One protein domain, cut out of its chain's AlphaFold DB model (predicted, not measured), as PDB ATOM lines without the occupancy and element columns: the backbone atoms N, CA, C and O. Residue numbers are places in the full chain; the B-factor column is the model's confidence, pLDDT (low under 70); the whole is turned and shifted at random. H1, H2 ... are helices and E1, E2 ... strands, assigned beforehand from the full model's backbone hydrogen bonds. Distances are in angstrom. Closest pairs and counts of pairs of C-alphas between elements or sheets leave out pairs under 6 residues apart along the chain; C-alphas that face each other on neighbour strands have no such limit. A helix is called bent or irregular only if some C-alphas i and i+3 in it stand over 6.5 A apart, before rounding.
ATOM      1  N   ASP A  20     179.072 169.680 164.755       90.88
ATOM      2  CA  ASP A  20     177.666 170.047 164.903       90.88
ATOM      3  C   ASP A  20     177.510 171.575 164.971       90.88
ATOM      4  O   ASP A  20     178.026 172.222 165.883       90.88
ATOM      5  N   ILE A  21     176.788 172.142 164.001       90.88
ATOM      6  CA  ILE A  21     176.528 173.587 163.879       90.88
ATOM      7  C   ILE A  21     175.094 173.973 164.284       90.88
ATOM      8  O   ILE A  21     174.672 175.111 164.079       90.88
ATOM      9  N   SER A  22     174.337 173.060 164.907       85.44
ATOM     10  CA  SER A  22     172.950 173.291 165.368       85.44
ATOM     11  C   SER A  22     172.787 174.441 166.365       85.44
ATOM     12  O   SER A  22     171.675 174.924 166.552       85.44
ATOM     13  N   LYS A  23     173.880 174.903 166.985       86.75
ATOM     14  CA  LYS A  23     173.916 176.058 167.897       86.75
ATOM     15  C   LYS A  23     174.263 177.384 167.200       86.75
ATOM     16  O   LYS A  23     174.501 178.381 167.874       86.75
ATOM     17  N   GLY A  24     174.319 177.410 165.865       88.00
ATOM     18  CA  GLY A  24     174.661 178.604 165.078       88.00
ATOM     19  C   GLY A  24     176.141 178.980 165.109       88.00
ATOM     20  O   GLY A  24     176.511 180.058 164.651       88.00
ATOM     21  N   SER A  25     176.992 178.105 165.638       91.06
ATOM     22  CA  SER A  25     178.433 178.301 165.742       91.06
ATOM     23  C   SER A  25     179.185 177.047 165.308       91.06
ATOM     24  O   SER A  25     178.751 175.922 165.545       91.06
ATOM     25  N   PHE A  26     180.323 177.253 164.653       92.81
ATOM     26  CA  PHE A  26     181.265 176.211 164.278       92.81
ATOM     27  C   PHE A  26     182.316 176.076 165.382       92.81
ATOM     28  O   PHE A  26     183.251 176.872 165.465       92.81
ATOM     29  N   ASN A  27     182.136 175.077 166.248       91.38
ATOM     30  CA  ASN A  27     183.047 174.774 167.352       91.38
ATOM     31  C   ASN A  27     183.568 173.326 167.234       91.38
ATOM     32  O   ASN A  27     182.987 172.422 167.840       91.38
ATOM     33  N   PRO A  28     184.598 173.078 166.400       91.19
ATOM     34  CA  PRO A  28     185.210 171.760 166.232       91.19
ATOM     35  C   PRO A  28     185.871 171.252 167.526       91.19
ATOM     36  O   PRO A  28     186.292 172.044 168.370       91.19
ATOM     37  N   SER A  29     186.016 169.928 167.655       91.81
ATOM     38  CA  SER A  29     186.849 169.296 168.694       91.81
ATOM     39  C   SER A  29     188.327 169.676 168.522       91.81
ATOM     40  O   SER A  29     188.759 169.961 167.407       91.81
ATOM     41  N   GLU A  30     189.137 169.637 169.591       89.00
ATOM     42  CA  GLU A  30     190.580 169.961 169.518       89.00
ATOM     43  C   GLU A  30     191.326 169.145 168.448       89.00
ATOM     44  O   GLU A  30     192.238 169.641 167.793       89.00
ATOM     45  N   LYS A  31     190.879 167.909 168.211       90.06
ATOM     46  CA  LYS A  31     191.381 167.041 167.146       90.06
ATOM     47  C   LYS A  31     191.080 167.607 165.752       90.06
ATOM     48  O   LYS A  31     191.996 167.762 164.951       90.06
ATOM     49  N   VAL A  32     189.828 167.989 165.483       89.25
ATOM     50  CA  VAL A  32     189.451 168.604 164.199       89.25
ATOM     51  C   VAL A  32     190.043 170.013 164.048       89.25
ATOM     52  O   VAL A  32     190.321 170.424 162.926       89.25
ATOM     53  N   LYS A  33     190.325 170.742 165.138       89.50
ATOM     54  CA  LYS A  33     191.126 171.980 165.071       89.50
ATOM     55  C   LYS A  33     192.532 171.699 164.540       89.50
ATOM     56  O   LYS A  33     192.940 172.363 163.595       89.50
ATOM     57  N   GLY A  34     193.219 170.687 165.079       85.81
ATOM     58  CA  GLY A  34     194.521 170.237 164.576       85.81
ATOM     59  C   GLY A  34     194.477 169.875 163.088       85.81
ATOM     60  O   GLY A  34     195.238 170.433 162.302       85.81
ATOM     61  N   GLU A  35     193.507 169.048 162.681       89.00
ATOM     62  CA  GLU A  35     193.296 168.668 161.273       89.00
ATOM     63  C   GLU A  35     193.076 169.893 160.352       89.00
ATOM     64  O   GLU A  35     193.587 169.935 159.231       89.00
ATOM     65  N   ILE A  36     192.333 170.915 160.807       87.38
ATOM     66  CA  ILE A  36     192.116 172.166 160.055       87.38
ATOM     67  C   ILE A  36     193.392 173.014 159.997       87.38
ATOM     68  O   ILE A  36     193.629 173.692 158.995       87.38
ATOM     69  N   GLU A  37     194.210 173.012 161.045       84.88
ATOM     70  CA  GLU A  37     195.429 173.822 161.136       84.88
ATOM     71  C   GLU A  37     196.553 173.254 160.266       84.88
ATOM     72  O   GLU A  37     197.118 173.995 159.460       84.88
ATOM     73  N   GLU A  38     196.765 171.938 160.296       83.06
ATOM     74  CA  GLU A  38     197.645 171.230 159.356       83.06
ATOM     75  C   GLU A  38     197.215 171.474 157.897       83.06
ATOM     76  O   GLU A  38     198.027 171.851 157.047       83.06
ATOM     77  N   ALA A  39     195.916 171.357 157.600       82.00
ATOM     78  CA  ALA A  39     195.379 171.579 156.257       82.00
ATOM     79  C   ALA A  39     195.325 173.059 155.828       82.00
ATOM     80  O   ALA A  39     195.226 173.342 154.629       82.00
ATOM     81  N   SER A  40     195.403 174.026 156.749       69.81
ATOM     82  CA  SER A  40     195.334 175.459 156.405       69.81
ATOM     83  C   SER A  40     196.530 175.905 155.556       69.81
ATOM     84  O   SER A  40     196.361 176.727 154.655       69.81
ATOM     85  N   HIS A  41     197.699 175.277 155.721       67.75
ATOM     86  CA  HIS A  41     198.864 175.468 154.841       67.75
ATOM     87  C   HIS A  41     198.646 174.975 153.395       67.75
ATOM     88  O   HIS A  41     199.398 175.343 152.493       67.75
ATOM     89  N   HIS A  42     197.593 174.191 153.155       70.88
ATOM     90  CA  HIS A  42     197.188 173.668 151.846       70.88
ATOM     91  C   HIS A  42     195.821 174.217 151.386       70.88
ATOM     92  O   HIS A  42     195.161 173.646 150.512       70.88
ATOM     93  N   GLY A  43     195.400 175.352 151.954       74.31
ATOM     94  CA  GLY A  43     194.159 176.038 151.593       74.31
ATOM     95  C   GLY A  43     192.900 175.426 152.210       74.31
ATOM     96  O   GLY A  43     191.837 175.517 151.602       74.31
ATOM     97  N   GLY A  44     193.006 174.769 153.366       85.31
ATOM     98  CA  GLY A  44     191.868 174.354 154.191       85.31
ATOM     99  C   GLY A  44     191.416 172.899 154.031       85.31
ATOM    100  O   GLY A  44     191.698 172.239 153.027       85.31
ATOM    101  N   LEU A  45     190.681 172.420 155.037       90.88
ATOM    102  CA  LEU A  45     190.178 171.048 155.173       90.88
ATOM    103  C   LEU A  45     188.738 170.923 154.660       90.88
ATOM    104  O   LEU A  45     187.922 171.807 154.919       90.88
ATOM    105  N   ASP A  46     188.390 169.807 154.014       91.50
ATOM    106  CA  ASP A  46     186.991 169.467 153.717       91.50
ATOM    107  C   ASP A  46     186.339 168.888 155.006       91.50
ATOM    108  O   ASP A  46     186.514 167.723 155.360       91.50
ATOM    109  N   VAL A  47     185.622 169.714 155.775       92.25
ATOM    110  CA  VAL A  47     185.053 169.360 157.093       92.25
ATOM    111  C   VAL A  47     183.632 168.815 156.961       92.25
ATOM    112  O   VAL A  47     182.777 169.433 156.327       92.25
ATOM    113  N   ARG A  48     183.342 167.688 157.622       93.06
ATOM    114  CA  ARG A  48     181.977 167.155 157.764       93.06
ATOM    115  C   ARG A  48     181.193 167.976 158.788       93.06
ATOM    116  O   ARG A  48     181.642 168.136 159.922       93.06
ATOM    117  N   ILE A  49     180.008 168.457 158.416       93.00
ATOM    118  CA  ILE A  49     179.125 169.257 159.277       93.00
ATOM    119  C   ILE A  49     177.703 168.697 159.345       93.00
ATOM    120  O   ILE A  49     177.198 168.138 158.371       93.00
ATOM    121  N   ARG A  50     177.032 168.917 160.483       90.25
ATOM    122  CA  ARG A  50     175.605 168.615 160.694       90.25
ATOM    123  C   ARG A  50     174.856 169.849 161.192       90.25
ATOM    124  O   ARG A  50     175.228 170.420 162.214       90.25
ATOM    125  N   SER A  51     173.771 170.224 160.510       83.06
ATOM    126  CA  SER A  51     172.924 171.362 160.898       83.06
ATOM    127  C   SER A  51     171.612 170.884 161.524       83.06
ATOM    128  O   SER A  51     170.585 170.765 160.858       83.06
ATOM    129  N   GLY A  52     171.657 170.599 162.828       78.50
ATOM    130  CA  GLY A  52     170.484 170.214 163.620       78.50
ATOM    131  C   GLY A  52     169.781 168.946 163.127       78.50
ATOM    132  O   GLY A  52     170.401 168.052 162.558       78.50
ATOM    133  N   ALA A  53     168.469 168.873 163.368       77.25
ATOM    134  CA  ALA A  53     167.613 167.787 162.883       77.25
ATOM    135  C   ALA A  53     167.053 168.038 161.467       77.25
ATOM    136  O   ALA A  53     166.503 167.128 160.850       77.25
ATOM    137  N   TYR A  54     167.162 169.266 160.952       82.00
ATOM    138  CA  TYR A  54     166.449 169.716 159.753       82.00
ATOM    139  C   TYR A  54     167.183 169.449 158.431       82.00
ATOM    140  O   TYR A  54     166.541 169.448 157.378       82.00
ATOM    141  N   ALA A  55     168.490 169.190 158.466       86.19
ATOM    142  CA  ALA A  55     169.284 168.880 157.280       86.19
ATOM    143  C   ALA A  55     170.221 167.677 157.491       86.19
ATOM    144  O   ALA A  55     170.532 167.302 158.625       86.19
ATOM    145  N   SER A  56     170.648 167.056 156.392       85.69
ATOM    146  CA  SER A  56     171.591 165.937 156.387       85.69
ATOM    147  C   SER A  56     172.983 166.369 156.854       85.69
ATOM    148  O   SER A  56     173.288 167.560 156.949       85.69
ATOM    149  N   GLU A  57     173.880 165.403 157.055       90.00
ATOM    150  CA  GLU A  57     175.309 165.720 157.027       90.00
ATOM    151  C   GLU A  57     175.701 166.284 155.648       90.00
ATOM    152  O   GLU A  57     175.096 165.958 154.618       90.00
ATOM    153  N   GLY A  58     176.707 167.154 155.639       88.88
ATOM    154  CA  GLY A  58     177.299 167.746 154.443       88.88
ATOM    155  C   GLY A  58     178.787 168.016 154.648       88.88
ATOM    156  O   GLY A  58     179.319 167.803 155.736       88.88
ATOM    157  N   ILE A  59     179.466 168.483 153.601       90.81
ATOM    158  CA  ILE A  59     180.899 168.798 153.634       90.81
ATOM    159  C   ILE A  59     181.084 170.277 153.286       90.81
ATOM    160  O   ILE A  59     180.526 170.744 152.292       90.81
ATOM    161  N   ILE A  60     181.859 170.999 154.098       92.31
ATOM    162  CA  ILE A  60     182.202 172.414 153.919       92.31
ATOM    163  C   ILE A  60     183.721 172.597 153.996       92.31
ATOM    164  O   ILE A  60     184.361 172.030 154.876       92.31
ATOM    165  N   LYS A  61     184.320 173.379 153.090       92.69
ATOM    166  CA  LYS A  61     185.774 173.601 153.113       92.69
ATOM    167  C   LYS A  61     186.133 174.746 154.058       92.69
ATOM    168  O   LYS A  61     185.681 175.866 153.823       92.69
ATOM    169  N   ILE A  62     186.922 174.468 155.098       93.12
ATOM    170  CA  ILE A  62     187.236 175.392 156.201       93.12
ATOM    171  C   ILE A  62     188.716 175.774 156.232       93.12
ATOM    172  O   ILE A  62     189.598 174.923 156.143       93.12
ATOM    173  N   GLU A  63     188.964 177.064 156.448       90.62
ATOM    174  CA  GLU A  63     190.281 177.685 156.608       90.62
ATOM    175  C   GLU A  63     190.337 178.454 157.942       90.62
ATOM    176  O   GLU A  63     189.378 179.148 158.313       90.62
ATOM    177  N   LYS A  64     191.457 178.356 158.674       88.50
ATOM    178  CA  LYS A  64     191.709 179.171 159.878       88.50
ATOM    179  C   LYS A  64     192.238 180.557 159.483       88.50
ATOM    180  O   LYS A  64     193.128 180.679 158.645       88.50
ATOM    181  N   LYS A  65     191.710 181.614 160.104       85.31
ATOM    182  CA  LYS A  65     192.091 183.017 159.877       85.31
ATOM    183  C   LYS A  65     192.176 183.757 161.215       85.31
ATOM    184  O   LYS A  65     191.173 184.254 161.728       85.31
ATOM    185  N   GLY A  66     193.381 183.808 161.783       85.00
ATOM    186  CA  GLY A  66     193.559 184.143 163.201       85.00
ATOM    187  C   GLY A  66     192.876 183.087 164.075       85.00
ATOM    188  O   GLY A  66     192.878 181.908 163.727       85.00
ATOM    189  N   ASP A  67     192.217 183.502 165.151       85.62
ATOM    190  CA  ASP A  67     191.519 182.596 166.081       85.62
ATOM    191  C   ASP A  67     190.129 182.136 165.590       85.62
ATOM    192  O   ASP A  67     189.330 181.589 166.353       85.62
ATOM    193  N   ASN A  68     189.800 182.388 164.317       91.31
ATOM    194  CA  ASN A  68     188.468 182.165 163.765       91.31
ATOM    195  C   ASN A  68     188.504 181.354 162.465       91.31
ATOM    196  O   ASN A  68     189.346 181.567 161.592       91.31
ATOM    197  N   TYR A  69     187.524 180.475 162.300       92.00
ATOM    198  CA  TYR A  69     187.309 179.661 161.113       92.00
ATOM    199  C   TYR A  69     186.357 180.355 160.130       92.00
ATOM    200  O   TYR A  69     185.397 181.027 160.529       92.00
ATOM    201  N   ASN A  70     186.625 180.186 158.833       92.62
ATOM    202  CA  ASN A  70     185.756 180.623 157.740       92.62
ATOM    203  C   ASN A  70     185.646 179.516 156.685       92.62
ATOM    204  O   ASN A  70     186.590 178.754 156.488       92.62
ATOM    205  N   SER A  71     184.522 179.458 155.973       92.06
ATOM    206  CA  SER A  71     184.363 178.612 154.792       92.06
ATOM    207  C   SER A  71     184.784 179.348 153.523       92.06
ATOM    208  O   SER A  71     184.277 180.445 153.280       92.06
ATOM    209  N   SER A  72     185.629 178.755 152.674       87.19
ATOM    210  CA  SER A  72     185.955 179.367 151.371       87.19
ATOM    211  C   SER A  72     184.851 179.200 150.330       87.19
ATOM    212  O   SER A  72     184.743 180.013 149.416       87.19
ATOM    213  N   HIS A  73     184.002 178.182 150.486       87.06
ATOM    214  CA  HIS A  73     182.821 177.940 149.657       87.06
ATOM    215  C   HIS A  73     181.660 177.443 150.534       87.06
ATOM    216  O   HIS A  73     181.916 176.729 151.508       87.06
ATOM    217  N   PRO A  74     180.397 177.765 150.198       90.25
ATOM    218  CA  PRO A  74     179.248 177.266 150.940       90.25
ATOM    219  C   PRO A  74     179.072 175.755 150.774       90.25
ATOM    220  O   PRO A  74     179.285 175.207 149.689       90.25
ATOM    221  N   ALA A  75     178.581 175.101 151.822       90.88
ATOM    222  CA  ALA A  75     178.062 173.741 151.728       90.88
ATOM    223  C   ALA A  75     176.578 173.728 151.363       90.88
ATOM    224  O   ALA A  75     175.852 174.684 151.631       90.88
ATOM    225  N   TYR A  76     176.124 172.613 150.791       91.00
ATOM    226  CA  TYR A  76     174.728 172.369 150.436       91.00
ATOM    227  C   TYR A  76     174.274 171.045 151.058       91.00
ATOM    228  O   TYR A  76     174.678 169.975 150.602       91.00
ATOM    229  N   LEU A  77     173.463 171.122 152.113       90.81
ATOM    230  CA  LEU A  77     172.955 169.976 152.872       90.81
ATOM    231  C   LEU A  77     171.547 169.621 152.361       90.81
ATOM    232  O   LEU A  77     170.755 170.517 152.054       90.81
ATOM    233  N   ALA A  78     171.209 168.333 152.272       88.81
ATOM    234  CA  ALA A  78     169.858 167.910 151.892       88.81
ATOM    235  C   ALA A  78     168.865 168.179 153.036       88.81
ATOM    236  O   ALA A  78     169.250 168.164 154.201       88.81
ATOM    237  N   LEU A  79     167.592 168.432 152.724       88.56
ATOM    238  CA  LEU A  79     166.569 168.718 153.737       88.56
ATOM    239  C   LEU A  79     165.900 167.426 154.232       88.56
ATOM    240  O   LEU A  79     165.498 166.578 153.434       88.56
ATOM    241  N   ASN A  80     165.732 167.289 155.549       85.12
ATOM    242  CA  ASN A  80     165.220 166.059 156.177       85.12
ATOM    243  C   ASN A  80     163.679 165.970 156.217       85.12
ATOM    244  O   ASN A  80     163.135 164.972 156.682       85.12
ATOM    245  N   ASN A  81     162.962 167.002 155.762       82.12
ATOM    246  CA  ASN A  81     161.502 167.077 155.848       82.12
ATOM    247  C   ASN A  81     160.819 166.548 154.574       82.12
ATOM    248  O   ASN A  81     161.087 167.023 153.468       82.12
ATOM    249  N   ALA A  82     159.873 165.621 154.751       78.75
ATOM    250  CA  ALA A  82     159.152 164.940 153.673       78.75
ATOM    251  C   ALA A  82     158.343 165.867 152.737       78.75
ATOM    252  O   ALA A  82     158.093 165.502 151.591       78.75
ATOM    253  N   TRP A  83     157.946 167.066 153.182       74.50
ATOM    254  CA  TRP A  83     157.282 168.064 152.333       74.50
ATOM    255  C   TRP A  83     158.267 168.693 151.341       74.50
ATOM    256  O   TRP A  83     157.988 168.735 150.145       74.50
ATOM    257  N   PHE A  84     159.457 169.093 151.803       79.00
ATOM    258  CA  PHE A  84     160.503 169.623 150.922       79.00
ATOM    259  C   PHE A  84     161.177 168.550 150.063       79.00
ATOM    260  O   PHE A  84     161.621 168.863 148.964       79.00
ATOM    261  N   GLN A  85     161.205 167.287 150.495       78.25
ATOM    262  CA  GLN A  85     161.734 166.179 149.687       78.25
ATOM    263  C   GLN A  85     160.910 165.889 148.419       78.25
ATOM    264  O   GLN A  85     161.441 165.291 147.486       78.25
ATOM    265  N   LYS A  86     159.657 166.363 148.336       76.12
ATOM    266  CA  LYS A  86     158.881 166.367 147.082       76.12
ATOM    267  C   LYS A  86     159.407 167.361 146.039       76.12
ATOM    268  O   LYS A  86     159.036 167.254 144.877       76.12
ATOM    269  N   ILE A  87     160.217 168.340 146.444       77.75
ATOM    270  CA  ILE A  87     160.646 169.459 145.601       77.75
ATOM    271  C   ILE A  87     162.103 169.215 145.184       77.75
ATOM    272  O   ILE A  87     163.012 169.355 146.012       77.75
ATOM    273  N   PRO A  88     162.365 168.826 143.924       66.50
ATOM    274  CA  PRO A  88     163.698 168.417 143.513       66.50
ATOM    275  C   PRO A  88     164.726 169.543 143.688       66.50
ATOM    276  O   PRO A  88     164.494 170.701 143.346       66.50
ATOM    277  N   ALA A  89     165.898 169.164 144.198       79.00
ATOM    278  CA  ALA A  89     167.071 170.017 144.394       79.00
ATOM    279  C   ALA A  89     166.963 171.179 145.412       79.00
ATOM    280  O   ALA A  89     167.893 171.988 145.451       79.00
ATOM    281  N   LEU A  90     165.942 171.250 146.280       88.25
ATOM    282  CA  LEU A  90     166.014 172.126 147.465       88.25
ATOM    283  C   LEU A  90     167.064 171.626 148.473       88.25
ATOM    284  O   LEU A  90     167.121 170.443 148.811       88.25
ATOM    285  N   VAL A  91     167.888 172.550 148.967       89.94
ATOM    286  CA  VAL A  91     169.005 172.305 149.890       89.94
ATOM    287  C   VAL A  91     169.186 173.474 150.858       89.94
ATOM    288  O   VAL A  91     168.885 174.623 150.531       89.94
ATOM    289  N   LEU A  92     169.733 173.197 152.039       91.69
ATOM    290  CA  LEU A  92     170.221 174.221 152.960       91.69
ATOM    291  C   LEU A  92     171.641 174.622 152.545       91.69
ATOM    292  O   LEU A  92     172.570 173.820 152.651       91.69
ATOM    293  N   ARG A  93     171.806 175.860 152.079       92.75
ATOM    294  CA  ARG A  93     173.107 176.477 151.805       92.75
ATOM    295  C   ARG A  93     173.657 177.063 153.107       92.75
ATOM    296  O   ARG A  93     172.985 177.893 153.715       92.75
ATOM    297  N   VAL A  94     174.856 176.647 153.513       92.81
ATOM    298  CA  VAL A  94     175.526 177.068 154.758       92.81
ATOM    299  C   VAL A  94     176.856 177.745 154.438       92.81
ATOM    300  O   VAL A  94     177.660 177.183 153.695       92.81
ATOM    301  N   ASP A  95     177.106 178.902 155.048       92.75
ATOM    302  CA  ASP A  95     178.411 179.562 155.122       92.75
ATOM    303  C   ASP A  95     178.879 179.593 156.587       92.75
ATOM    304  O   ASP A  95     178.076 179.746 157.512       92.75
ATOM    305  N   ILE A  96     180.189 179.496 156.815       93.62
ATOM    306  CA  ILE A  96     180.801 179.761 158.122       93.62
ATOM    307  C   ILE A  96     181.666 181.011 158.002       93.62
ATOM    308  O   ILE A  96     182.536 181.101 157.133       93.62
ATOM    309  N   LYS A  97     181.438 181.989 158.880       92.69
ATOM    310  CA  LYS A  97     182.184 183.251 158.900       92.69
ATOM    311  C   LYS A  97     182.430 183.688 160.335       92.69
ATOM    312  O   LYS A  97     181.486 183.889 161.092       92.69
ATOM    313  N   ASN A  98     183.697 183.877 160.691       91.94
ATOM    314  CA  ASN A  98     184.123 184.253 162.039       91.94
ATOM    315  C   ASN A  98     183.500 183.354 163.134       91.94
ATOM    316  O   ASN A  98     182.841 183.843 164.051       91.94
ATOM    317  N   ASN A  99     183.639 182.032 162.983       92.00
ATOM    318  CA  ASN A  99     183.015 180.991 163.822       92.00
ATOM    319  C   ASN A  99     181.469 180.957 163.843       92.00
ATOM    320  O   ASN A  99     180.911 179.983 164.344       92.00
ATOM    321  N   ALA A 100     180.751 181.938 163.288       92.75
ATOM    322  CA  ALA A 100     179.296 181.888 163.155       92.75
ATOM    323  C   ALA A 100     178.891 181.030 161.947       92.75
ATOM    324  O   ALA A 100     179.459 181.174 160.862       92.75
ATOM    325  N   ALA A 101     177.902 180.156 162.131       92.19
ATOM    326  CA  ALA A 101     177.291 179.371 161.066       92.19
ATOM    327  C   ALA A 101     175.980 180.041 160.633       92.19
ATOM    328  O   ALA A 101     175.043 180.167 161.426       92.19
ATOM    329  N   THR A 102     175.924 180.473 159.375       92.62
ATOM    330  CA  THR A 102     174.768 181.148 158.771       92.62
ATOM    331  C   THR A 102     174.344 180.434 157.490       92.62
ATOM    332  O   THR A 102     175.061 179.584 156.963       92.62
ATOM    333  N   GLY A 103     173.150 180.727 156.979       91.25
ATOM    334  CA  GLY A 103     172.669 180.053 155.774       91.25
ATOM    335  C   GLY A 103     171.257 180.425 155.350       91.25
ATOM    336  O   GLY A 103     170.641 181.322 155.923       91.25
ATOM    337  N   LEU A 104     170.753 179.726 154.335       92.94
ATOM    338  CA  LEU A 104     169.395 179.854 153.794       92.94
ATOM    339  C   LEU A 104     169.023 178.623 152.955       92.94
ATOM    340  O   LEU A 104     169.903 177.907 152.472       92.94
ATOM    341  N   VAL A 105     167.732 178.362 152.754       91.81
ATOM    342  CA  VAL A 105     167.278 177.333 151.802       91.81
ATOM    343  C   VAL A 105     167.294 177.898 150.385       91.81
ATOM    344  O   VAL A 105     166.859 179.021 150.131       91.81
ATOM    345  N   THR A 106     167.807 177.118 149.443       91.38
ATOM    346  CA  THR A 106     167.940 177.496 148.033       91.38
ATOM    347  C   THR A 106     167.881 176.249 147.148       91.38
ATOM    348  O   THR A 106     167.804 175.125 147.645       91.38
ATOM    349  N   ILE A 107     167.902 176.432 145.831       87.19
ATOM    350  CA  ILE A 107     168.064 175.330 144.874       87.19
ATOM    351  C   ILE A 107     169.563 175.008 144.768       87.19
ATOM    352  O   ILE A 107     170.395 175.909 144.857       87.19
ATOM    353  N   LYS A 108     169.941 173.738 144.598       81.19
ATOM    354  CA  LYS A 108     171.344 173.287 144.543       81.19
ATOM    355  C   LYS A 108     172.163 174.064 143.501       81.19
ATOM    356  O   LYS A 108     171.850 174.033 142.316       81.19
ATOM    357  N   GLY A 109     173.228 174.732 143.954       73.62
ATOM    358  CA  GLY A 109     174.054 175.637 143.138       73.62
ATOM    359  C   GLY A 109     173.559 177.092 143.078       73.62
ATOM    360  O   GLY A 109     174.206 177.930 142.456       73.62
ATOM    361  N   GLY A 110     172.435 177.406 143.724       76.75
ATOM    362  CA  GLY A 110     171.881 178.752 143.840       76.75
ATOM    363  C   GLY A 110     172.662 179.656 144.800       76.75
ATOM    364  O   GLY A 110     173.293 179.199 145.753       76.75
ATOM    365  N   GLY A 111     172.591 180.963 144.540       78.25
ATOM    366  CA  GLY A 111     173.250 181.999 145.338       78.25
ATOM    367  C   GLY A 111     172.484 182.407 146.603       78.25
ATOM    368  O   GLY A 111     171.681 181.654 147.151       78.25
ATOM    369  N   THR A 112     172.739 183.638 147.051       84.44
ATOM    370  CA  THR A 112     172.226 184.235 148.298       84.44
ATOM    371  C   THR A 112     170.847 184.905 148.187       84.44
ATOM    372  O   THR A 112     170.370 185.476 149.163       84.44
ATOM    373  N   ASP A 113     170.190 184.852 147.024       86.94
ATOM    374  CA  ASP A 113     168.840 185.399 146.838       86.94
ATOM    375  C   ASP A 113     167.812 184.596 147.656       86.94
ATOM    376  O   ASP A 113     167.448 183.465 147.319       86.94
ATOM    377  N   VAL A 114     167.311 185.231 148.720       86.69
ATOM    378  CA  VAL A 114     166.328 184.683 149.666       86.69
ATOM    379  C   VAL A 114     165.020 184.223 149.015       86.69
ATOM    380  O   VAL A 114     164.280 183.481 149.655       86.69
ATOM    381  N   SER A 115     164.732 184.604 147.764       86.00
ATOM    382  CA  SER A 115     163.534 184.195 147.016       86.00
ATOM    383  C   SER A 115     163.692 182.908 146.190       86.00
ATOM    384  O   SER A 115     162.691 182.408 145.670       86.00
ATOM    385  N   ILE A 116     164.901 182.338 146.051       85.81
ATOM    386  CA  ILE A 116     165.143 181.190 145.147       85.81
ATOM    387  C   ILE A 116     164.299 179.957 145.512       85.81
ATOM    388  O   ILE A 116     163.724 179.329 144.624       85.81
ATOM    389  N   TRP A 117     164.163 179.626 146.797       86.75
ATOM    390  CA  TRP A 117     163.352 178.484 147.245       86.75
ATOM    391  C   TRP A 117     161.866 178.594 146.851       86.75
ATOM    392  O   TRP A 117     161.268 177.583 146.487       86.75
ATOM    393  N   LEU A 118     161.283 179.804 146.819       86.06
ATOM    394  CA  LEU A 118     159.906 180.018 146.342       86.06
ATOM    395  C   LEU A 118     159.755 179.737 144.846       86.06
ATOM    396  O   LEU A 118     158.706 179.263 144.415       86.06
ATOM    397  N   LYS A 119     160.801 179.996 144.051       82.88
ATOM    398  CA  LYS A 119     160.823 179.656 142.618       82.88
ATOM    399  C   LYS A 119     160.769 178.131 142.446       82.88
ATOM    400  O   LYS A 119     160.011 177.657 141.608       82.88
ATOM    401  N   GLY A 120     161.475 177.386 143.303       80.25
ATOM    402  CA  GLY A 120     161.417 175.919 143.367       80.25
ATOM    403  C   GLY A 120     160.053 175.377 143.812       80.25
ATOM    404  O   GLY A 120     159.496 174.518 143.136       80.25
ATOM    405  N   ILE A 121     159.467 175.923 144.888       79.75
ATOM    406  CA  ILE A 121     158.099 175.578 145.329       79.75
ATOM    407  C   ILE A 121     157.091 175.786 144.201       79.75
ATOM    408  O   ILE A 121     156.292 174.898 143.918       79.75
ATOM    409  N   LYS A 122     157.158 176.932 143.518       79.31
ATOM    410  CA  LYS A 122     156.250 177.249 142.417       79.31
ATOM    411  C   LYS A 122     156.448 176.355 141.186       79.31
ATOM    412  O   LYS A 122     155.492 176.078 140.475       79.31
ATOM    413  N   GLN A 123     157.666 175.883 140.928       79.25
ATOM    414  CA  GLN A 123     157.936 174.913 139.858       79.25
ATOM    415  C   GLN A 123     157.450 173.491 140.189       79.25
ATOM    416  O   GLN A 123     157.330 172.676 139.280       79.25
ATOM    417  N   ALA A 124     157.152 173.203 141.459       74.62
ATOM    418  CA  ALA A 124     156.637 171.921 141.938       74.62
ATOM    419  C   ALA A 124     155.182 172.004 142.449       74.62
ATOM    420  O   ALA A 124     154.733 171.100 143.149       74.62
ATOM    421  N   GLU A 125     154.441 173.069 142.118       73.25
ATOM    422  CA  GLU A 125     153.095 173.378 142.641       73.25
ATOM    423  C   GLU A 125     152.136 172.168 142.555       73.25
ATOM    424  O   GLU A 125     151.601 171.721 143.578       73.25
ATOM    425  N   ASP A 126     152.048 171.549 141.371       68.19
ATOM    426  CA  ASP A 126     151.248 170.343 141.100       68.19
ATOM    427  C   ASP A 126     151.722 169.102 141.886       68.19
ATOM    428  O   ASP A 126     150.922 168.259 142.288       68.19
ATOM    429  N   GLN A 127     153.032 168.982 142.132       66.81
ATOM    430  CA  GLN A 127     153.654 167.831 142.809       66.81
ATOM    431  C   GLN A 127     153.504 167.901 144.336       66.81
ATOM    432  O   GLN A 127     153.472 166.874 145.028       66.81
ATOM    433  N   ILE A 128     153.411 169.113 144.886       66.12
ATOM    434  CA  ILE A 128     153.186 169.334 146.315       66.12
ATOM    435  C   ILE A 128     151.718 169.030 146.660       66.12
ATOM    436  O   ILE A 128     151.471 168.402 147.697       66.12
ATOM    437  N   GLY A 129     150.783 169.393 145.768       61.97
ATOM    438  CA  GLY A 129     149.357 169.054 145.857       61.97
ATOM    439  C   GLY A 129     148.575 169.930 146.840       61.97
ATOM    440  O   GLY A 129     147.868 169.407 147.695       61.97
ATOM    441  N   MET A 130     148.747 171.257 146.775       65.56
ATOM    442  CA  MET A 130     148.185 172.192 147.772       65.56
ATOM    443  C   MET A 130     146.781 172.737 147.450       65.56
ATOM    444  O   MET A 130     146.169 173.369 148.311       65.56
ATOM    445  N   GLY A 131     146.267 172.513 146.236       65.56
ATOM    446  CA  GLY A 131     144.927 172.959 145.816       65.56
ATOM    447  C   GLY A 131     144.782 174.470 145.557       65.56
ATOM    448  O   GLY A 131     143.665 174.973 145.467       65.56
ATOM    449  N   PHE A 132     145.895 175.199 145.427       72.44
ATOM    450  CA  PHE A 132     145.915 176.625 145.096       72.44
ATOM    451  C   PHE A 132     147.085 176.980 144.170       72.44
ATOM    452  O   PHE A 132     148.120 176.316 144.198       72.44
ATOM    453  N   HIS A 133     146.933 178.061 143.399       77.31
ATOM    454  CA  HIS A 133     147.918 178.520 142.415       77.31
ATOM    455  C   HIS A 133     148.644 179.798 142.854       77.31
ATOM    456  O   HIS A 133     148.002 180.770 143.264       77.31
ATOM    457  N   PHE A 134     149.972 179.853 142.716       80.00
ATOM    458  CA  PHE A 134     150.757 181.054 143.027       80.00
ATOM    459  C   PHE A 134     150.690 182.098 141.901       80.00
ATOM    460  O   PHE A 134     151.013 181.824 140.737       80.00
ATOM    461  N   SER A 135     150.387 183.357 142.241       79.50
ATOM    462  CA  SER A 135     150.386 184.461 141.266       79.50
ATOM    463  C   SER A 135     151.760 184.676 140.603       79.50
ATOM    464  O   SER A 135     152.805 184.234 141.089       79.50
ATOM    465  N   LYS A 136     151.788 185.331 139.431       77.81
ATOM    466  CA  LYS A 136     153.018 185.495 138.623       77.81
ATOM    467  C   LYS A 136     154.131 186.298 139.317       77.81
ATOM    468  O   LYS A 136     155.290 186.124 138.952       77.81
ATOM    469  N   LYS A 137     153.802 187.144 140.296       82.81
ATOM    470  CA  LYS A 137     154.746 188.009 141.019       82.81
ATOM    471  C   LYS A 137     155.045 187.419 142.401       82.81
ATOM    472  O   LYS A 137     154.123 187.114 143.144       82.81
ATOM    473  N   LEU A 138     156.326 187.291 142.748       81.44
ATOM    474  CA  LEU A 138     156.753 186.874 144.091       81.44
ATOM    475  C   LEU A 138     156.436 187.962 145.141       81.44
ATOM    476  O   LEU A 138     156.444 189.151 144.800       81.44
ATOM    477  N   PRO A 139     156.178 187.589 146.409       83.94
ATOM    478  CA  PRO A 139     155.947 188.543 147.490       83.94
ATOM    479  C   PRO A 139     157.234 189.309 147.827       83.94
ATOM    480  O   PRO A 139     158.336 188.791 147.661       83.94
ATOM    481  N   GLY A 140     157.103 190.540 148.333       78.75
ATOM    482  CA  GLY A 140     158.254 191.313 148.824       78.75
ATOM    483  C   GLY A 140     158.732 190.868 150.212       78.75
ATOM    484  O   GLY A 140     159.919 190.934 150.514       78.75
ATOM    485  N   ASN A 141     157.809 190.374 151.040       86.62
ATOM    486  CA  ASN A 141     158.059 189.983 152.423       86.62
ATOM    487  C   ASN A 141     158.422 188.491 152.489       86.62
ATOM    488  O   ASN A 141     157.547 187.655 152.705       86.62
ATOM    489  N   ILE A 142     159.699 188.153 152.277       90.94
ATOM    490  CA  ILE A 142     160.215 186.772 152.311       90.94
ATOM    491  C   ILE A 142     161.182 186.612 153.489       90.94
ATOM    492  O   ILE A 142     162.145 187.363 153.617       90.94
ATOM    493  N   THR A 143     160.953 185.597 154.319       91.69
ATOM    494  CA  THR A 143     161.876 185.158 155.375       91.69
ATOM    495  C   THR A 143     162.564 183.875 154.924       91.69
ATOM    496  O   THR A 143     161.899 182.908 154.564       91.69
ATOM    497  N   ASN A 144     163.894 183.860 154.919       92.75
ATOM    498  CA  ASN A 144     164.684 182.678 154.585       92.75
ATOM    499  C   ASN A 144     166.102 182.838 155.144       92.75
ATOM    500  O   ASN A 144     166.951 183.458 154.502       92.75
ATOM    501  N   LYS A 145     166.330 182.352 156.368       92.88
ATOM    502  CA  LYS A 145     167.610 182.512 157.072       92.88
ATOM    503  C   LYS A 145     167.859 181.424 158.114       92.88
ATOM    504  O   LYS A 145     166.951 181.049 158.849       92.88
ATOM    505  N   LEU A 146     169.104 180.971 158.212       90.75
ATOM    506  CA  LEU A 146     169.660 180.236 159.343       90.75
ATOM    507  C   LEU A 146     170.533 181.203 160.148       90.75
ATOM    508  O   LEU A 146     171.564 181.660 159.654       90.75
ATOM    509  N   GLU A 147     170.120 181.497 161.378       88.00
ATOM    510  CA  GLU A 147     170.840 182.351 162.332       88.00
ATOM    511  C   GLU A 147     170.726 181.746 163.737       88.00
ATOM    512  O   GLU A 147     169.670 181.235 164.112       88.00
ATOM    513  N   ASN A 148     171.799 181.797 164.533       85.19
ATOM    514  CA  ASN A 148     171.821 181.304 165.922       85.19
ATOM    515  C   ASN A 148     171.275 179.863 166.081       85.19
ATOM    516  O   ASN A 148     170.622 179.535 167.069       85.19
ATOM    517  N   GLY A 149     171.494 179.010 165.072       83.44
ATOM    518  CA  GLY A 149     171.034 177.616 165.045       83.44
ATOM    519  C   GLY A 149     169.577 177.416 164.615       83.44
ATOM    520  O   GLY A 149     169.171 176.282 164.353       83.44
ATOM    521  N   THR A 150     168.811 178.502 164.486       87.44
ATOM    522  CA  THR A 150     167.398 178.490 164.091       87.44
ATOM    523  C   THR A 150     167.254 178.793 162.604       87.44
ATOM    524  O   THR A 150     167.681 179.848 162.135       87.44
ATOM    525  N   LEU A 151     166.616 177.889 161.862       88.94
ATOM    526  CA  LEU A 151     166.239 178.103 160.464       88.94
ATOM    527  C   LEU A 151     164.807 178.645 160.398       88.94
ATOM    528  O   LEU A 151     163.881 178.002 160.881       88.94
ATOM    529  N   GLN A 152     164.625 179.817 159.798       90.56
ATOM    530  CA  GLN A 152     163.334 180.471 159.593       90.56
ATOM    531  C   GLN A 152     163.036 180.561 158.097       90.56
ATOM    532  O   GLN A 152     163.827 181.119 157.331       90.56
ATOM    533  N   LEU A 153     161.883 180.031 157.694       89.88
ATOM    534  CA  LEU A 153     161.334 180.098 156.343       89.88
ATOM    535  C   LEU A 153     159.937 180.711 156.421       89.88
ATOM    536  O   LEU A 153     159.163 180.388 157.319       89.88
ATOM    537  N   GLY A 154     159.605 181.599 155.491       89.88
ATOM    538  CA  GLY A 154     158.321 182.278 155.516       89.88
ATOM    539  C   GLY A 154     158.072 183.204 154.332       89.88
ATOM    540  O   GLY A 154     159.002 183.657 153.663       89.88
ATOM    541  N   PHE A 155     156.807 183.535 154.105       90.12
ATOM    542  CA  PHE A 155     156.404 184.665 153.272       90.12
ATOM    543  C   PHE A 155     155.123 185.299 153.808       90.12
ATOM    544  O   PHE A 155     154.324 184.627 154.459       90.12
ATOM    545  N   LYS A 156     154.916 186.585 153.516       88.81
ATOM    546  CA  LYS A 156     153.675 187.306 153.846       88.81
ATOM    547  C   LYS A 156     153.092 187.994 152.621       88.81
ATOM    548  O   LYS A 156     153.832 188.363 151.706       88.81
ATOM    549  N   ASP A 157     151.771 188.158 152.620       85.31
ATOM    550  CA  ASP A 157     151.002 188.820 151.557       85.31
ATOM    551  C   ASP A 157     151.147 188.188 150.151       85.31
ATOM    552  O   ASP A 157     150.976 188.884 149.146       85.31
ATOM    553  N   PHE A 158     151.456 186.890 150.028       86.38
ATOM    554  CA  PHE A 158     151.602 186.265 148.708       86.38
ATOM    555  C   PHE A 158     150.221 186.045 148.085       86.38
ATOM    556  O   PHE A 158     149.436 185.224 148.557       86.38
ATOM    557  N   SER A 159     149.922 186.781 147.013       85.19
ATOM    558  CA  SER A 159     148.720 186.566 146.209       85.19
ATOM    559  C   SER A 159     148.701 185.164 145.589       85.19
ATOM    560  O   SER A 159     149.611 184.796 144.832       85.19
ATOM    561  N   ILE A 160     147.638 184.420 145.879       81.00
ATOM    562  CA  ILE A 160     147.301 183.102 145.331       81.00
ATOM    563  C   ILE A 160     145.861 183.113 144.797       81.00
ATOM    564  O   ILE A 160     145.102 184.030 145.111       81.00
ATOM    565  N   SER A 161     145.479 182.084 144.041       76.38
ATOM    566  CA  SER A 161     144.087 181.843 143.636       76.38
ATOM    567  C   SER A 161     143.657 180.419 143.999       76.38
ATOM    568  O   SER A 161     144.407 179.469 143.755       76.38
ATOM    569  N   ILE A 162     142.469 180.270 144.591       73.25
ATOM    570  CA  ILE A 162     141.872 178.985 144.998       73.25
ATOM    571  C   ILE A 162     140.634 178.700 144.139       73.25
ATOM    572  O   ILE A 162     139.847 179.603 143.843       73.25
ATOM    573  N   GLY A 163     140.473 177.451 143.691       63.41
ATOM    574  CA  GLY A 163     139.336 177.012 142.864       63.41
ATOM    575  C   GLY A 163     139.205 177.712 141.499       63.41
ATOM    576  O   GLY A 163     138.202 177.529 140.818       63.41
ATOM    577  N   GLY A 164     140.185 178.537 141.108       62.22
ATOM    578  CA  GLY A 164     140.153 179.361 139.895       62.22
ATOM    579  C   GLY A 164     139.304 180.637 139.982       62.22
ATOM    580  O   GLY A 164     139.116 181.287 138.956       62.22
ATOM    581  N   PHE A 165     138.778 181.000 141.161       63.16
ATOM    582  CA  PHE A 165     137.949 182.208 141.334       63.16
ATOM    583  C   PHE A 165     138.079 182.928 142.688       63.16
ATOM    584  O   PHE A 165     137.563 184.037 142.826       63.16
TER     585      PHE A 165
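AT A GLANCE: This is residues 20 to 165 of the 1018 residues of an uncharacterized protein of Ferruginibacter sp. BO-59 (UniProt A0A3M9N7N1). What shape does the backbone make? It is a long rod of three small sheets in a row, with E1 E2 E3 at one end under H1, E4 E5 E6 in the middle, and E7 E9 E8 running on to the other end. H2 packs on E6, and the bent E9 makes the far part of the rod. What is it built of? The printed part has 146 residues with three named helices and nine named strands, in the order H1 E1 E2 E3 E4 E5 E6 H2 H3 E7 E8 E9; the class is mixed, and the sheets, each in the order named, are antiparallel. How compact is it? It is only just loose, close to compact, with a radius of gyration of the C-alphas of 17.7 A and spans of 63 by 25 by 24 A.

IN THESE COORDINATES: What comes first? H1 is residues 30 to 40, 15.0 A long, from C-alpha 30 at (190.580, 169.961, 169.518). E1 is 45 to 50, E2 57 to 65, 24.3 A, and E3 68 to 73. What follows? E4 is 75 to 78, E5 90 to 97, 22.7 A, and E6 100 to 107, 22.4 A. H2 is 116 to 123 and H3 125 to 128. E7 is 132 to 134, E8 141 to 147, and E9 150 to 162, 31.9 A, ending at C-alpha 162 (141.872, 178.985, 144.998).

HOW THE PARTS SIT: How is the first sheet made? E1 E2 E3 is a strongly twisted meander, each strand the antiparallel neighbour of the one before, with N 47 and O 60 at 2.8 A and N 63 and O 70 at 2.9 A. H1 is on one face, making two layers, helix over sheet, at a height of 8.3 A; its closest C-alpha to E2 is Ser 40, 5.5 A from that of Glu 63. How does the second sheet follow? E3 runs on into E4 at 73 degrees, and E4 E5 E6 is also a meander, with N 77 and O 92 at 2.9 A and N 93 and O 104 at 2.8 A. H2 is on it, the closest C-alphas of E6 and H2 being Thr 106 and Trp 117, 4.8 A. And the third? The closest C-alphas of E6 and E8 are Leu 104 and Lys 145, 4.6 A. E9 pairs with E8, a hairpin, N 145 and O 152 at 3.0 A, bends by 72 degrees at residue 159, then pairs with E7, N 133 and O 161 at 2.9 A; H3 only grazes this sheet with residues 125 to 126. Are the helix backbones complete? In H1 and H2 every O i to N i+4 pair is within hydrogen-bond range; H3 is too short for one.

THE WHOLE: How far does it reach? The C-alphas farthest apart, Glu 38 and Phe 165, are 63.3 A apart. Is it continuous and sure? The printed part has no cut, and the long link is E4 to E5. Mean pLDDT of the printed part is 84.6, under 70 at residues 40 to 41, 88, 126 to 131 and 163 to 165.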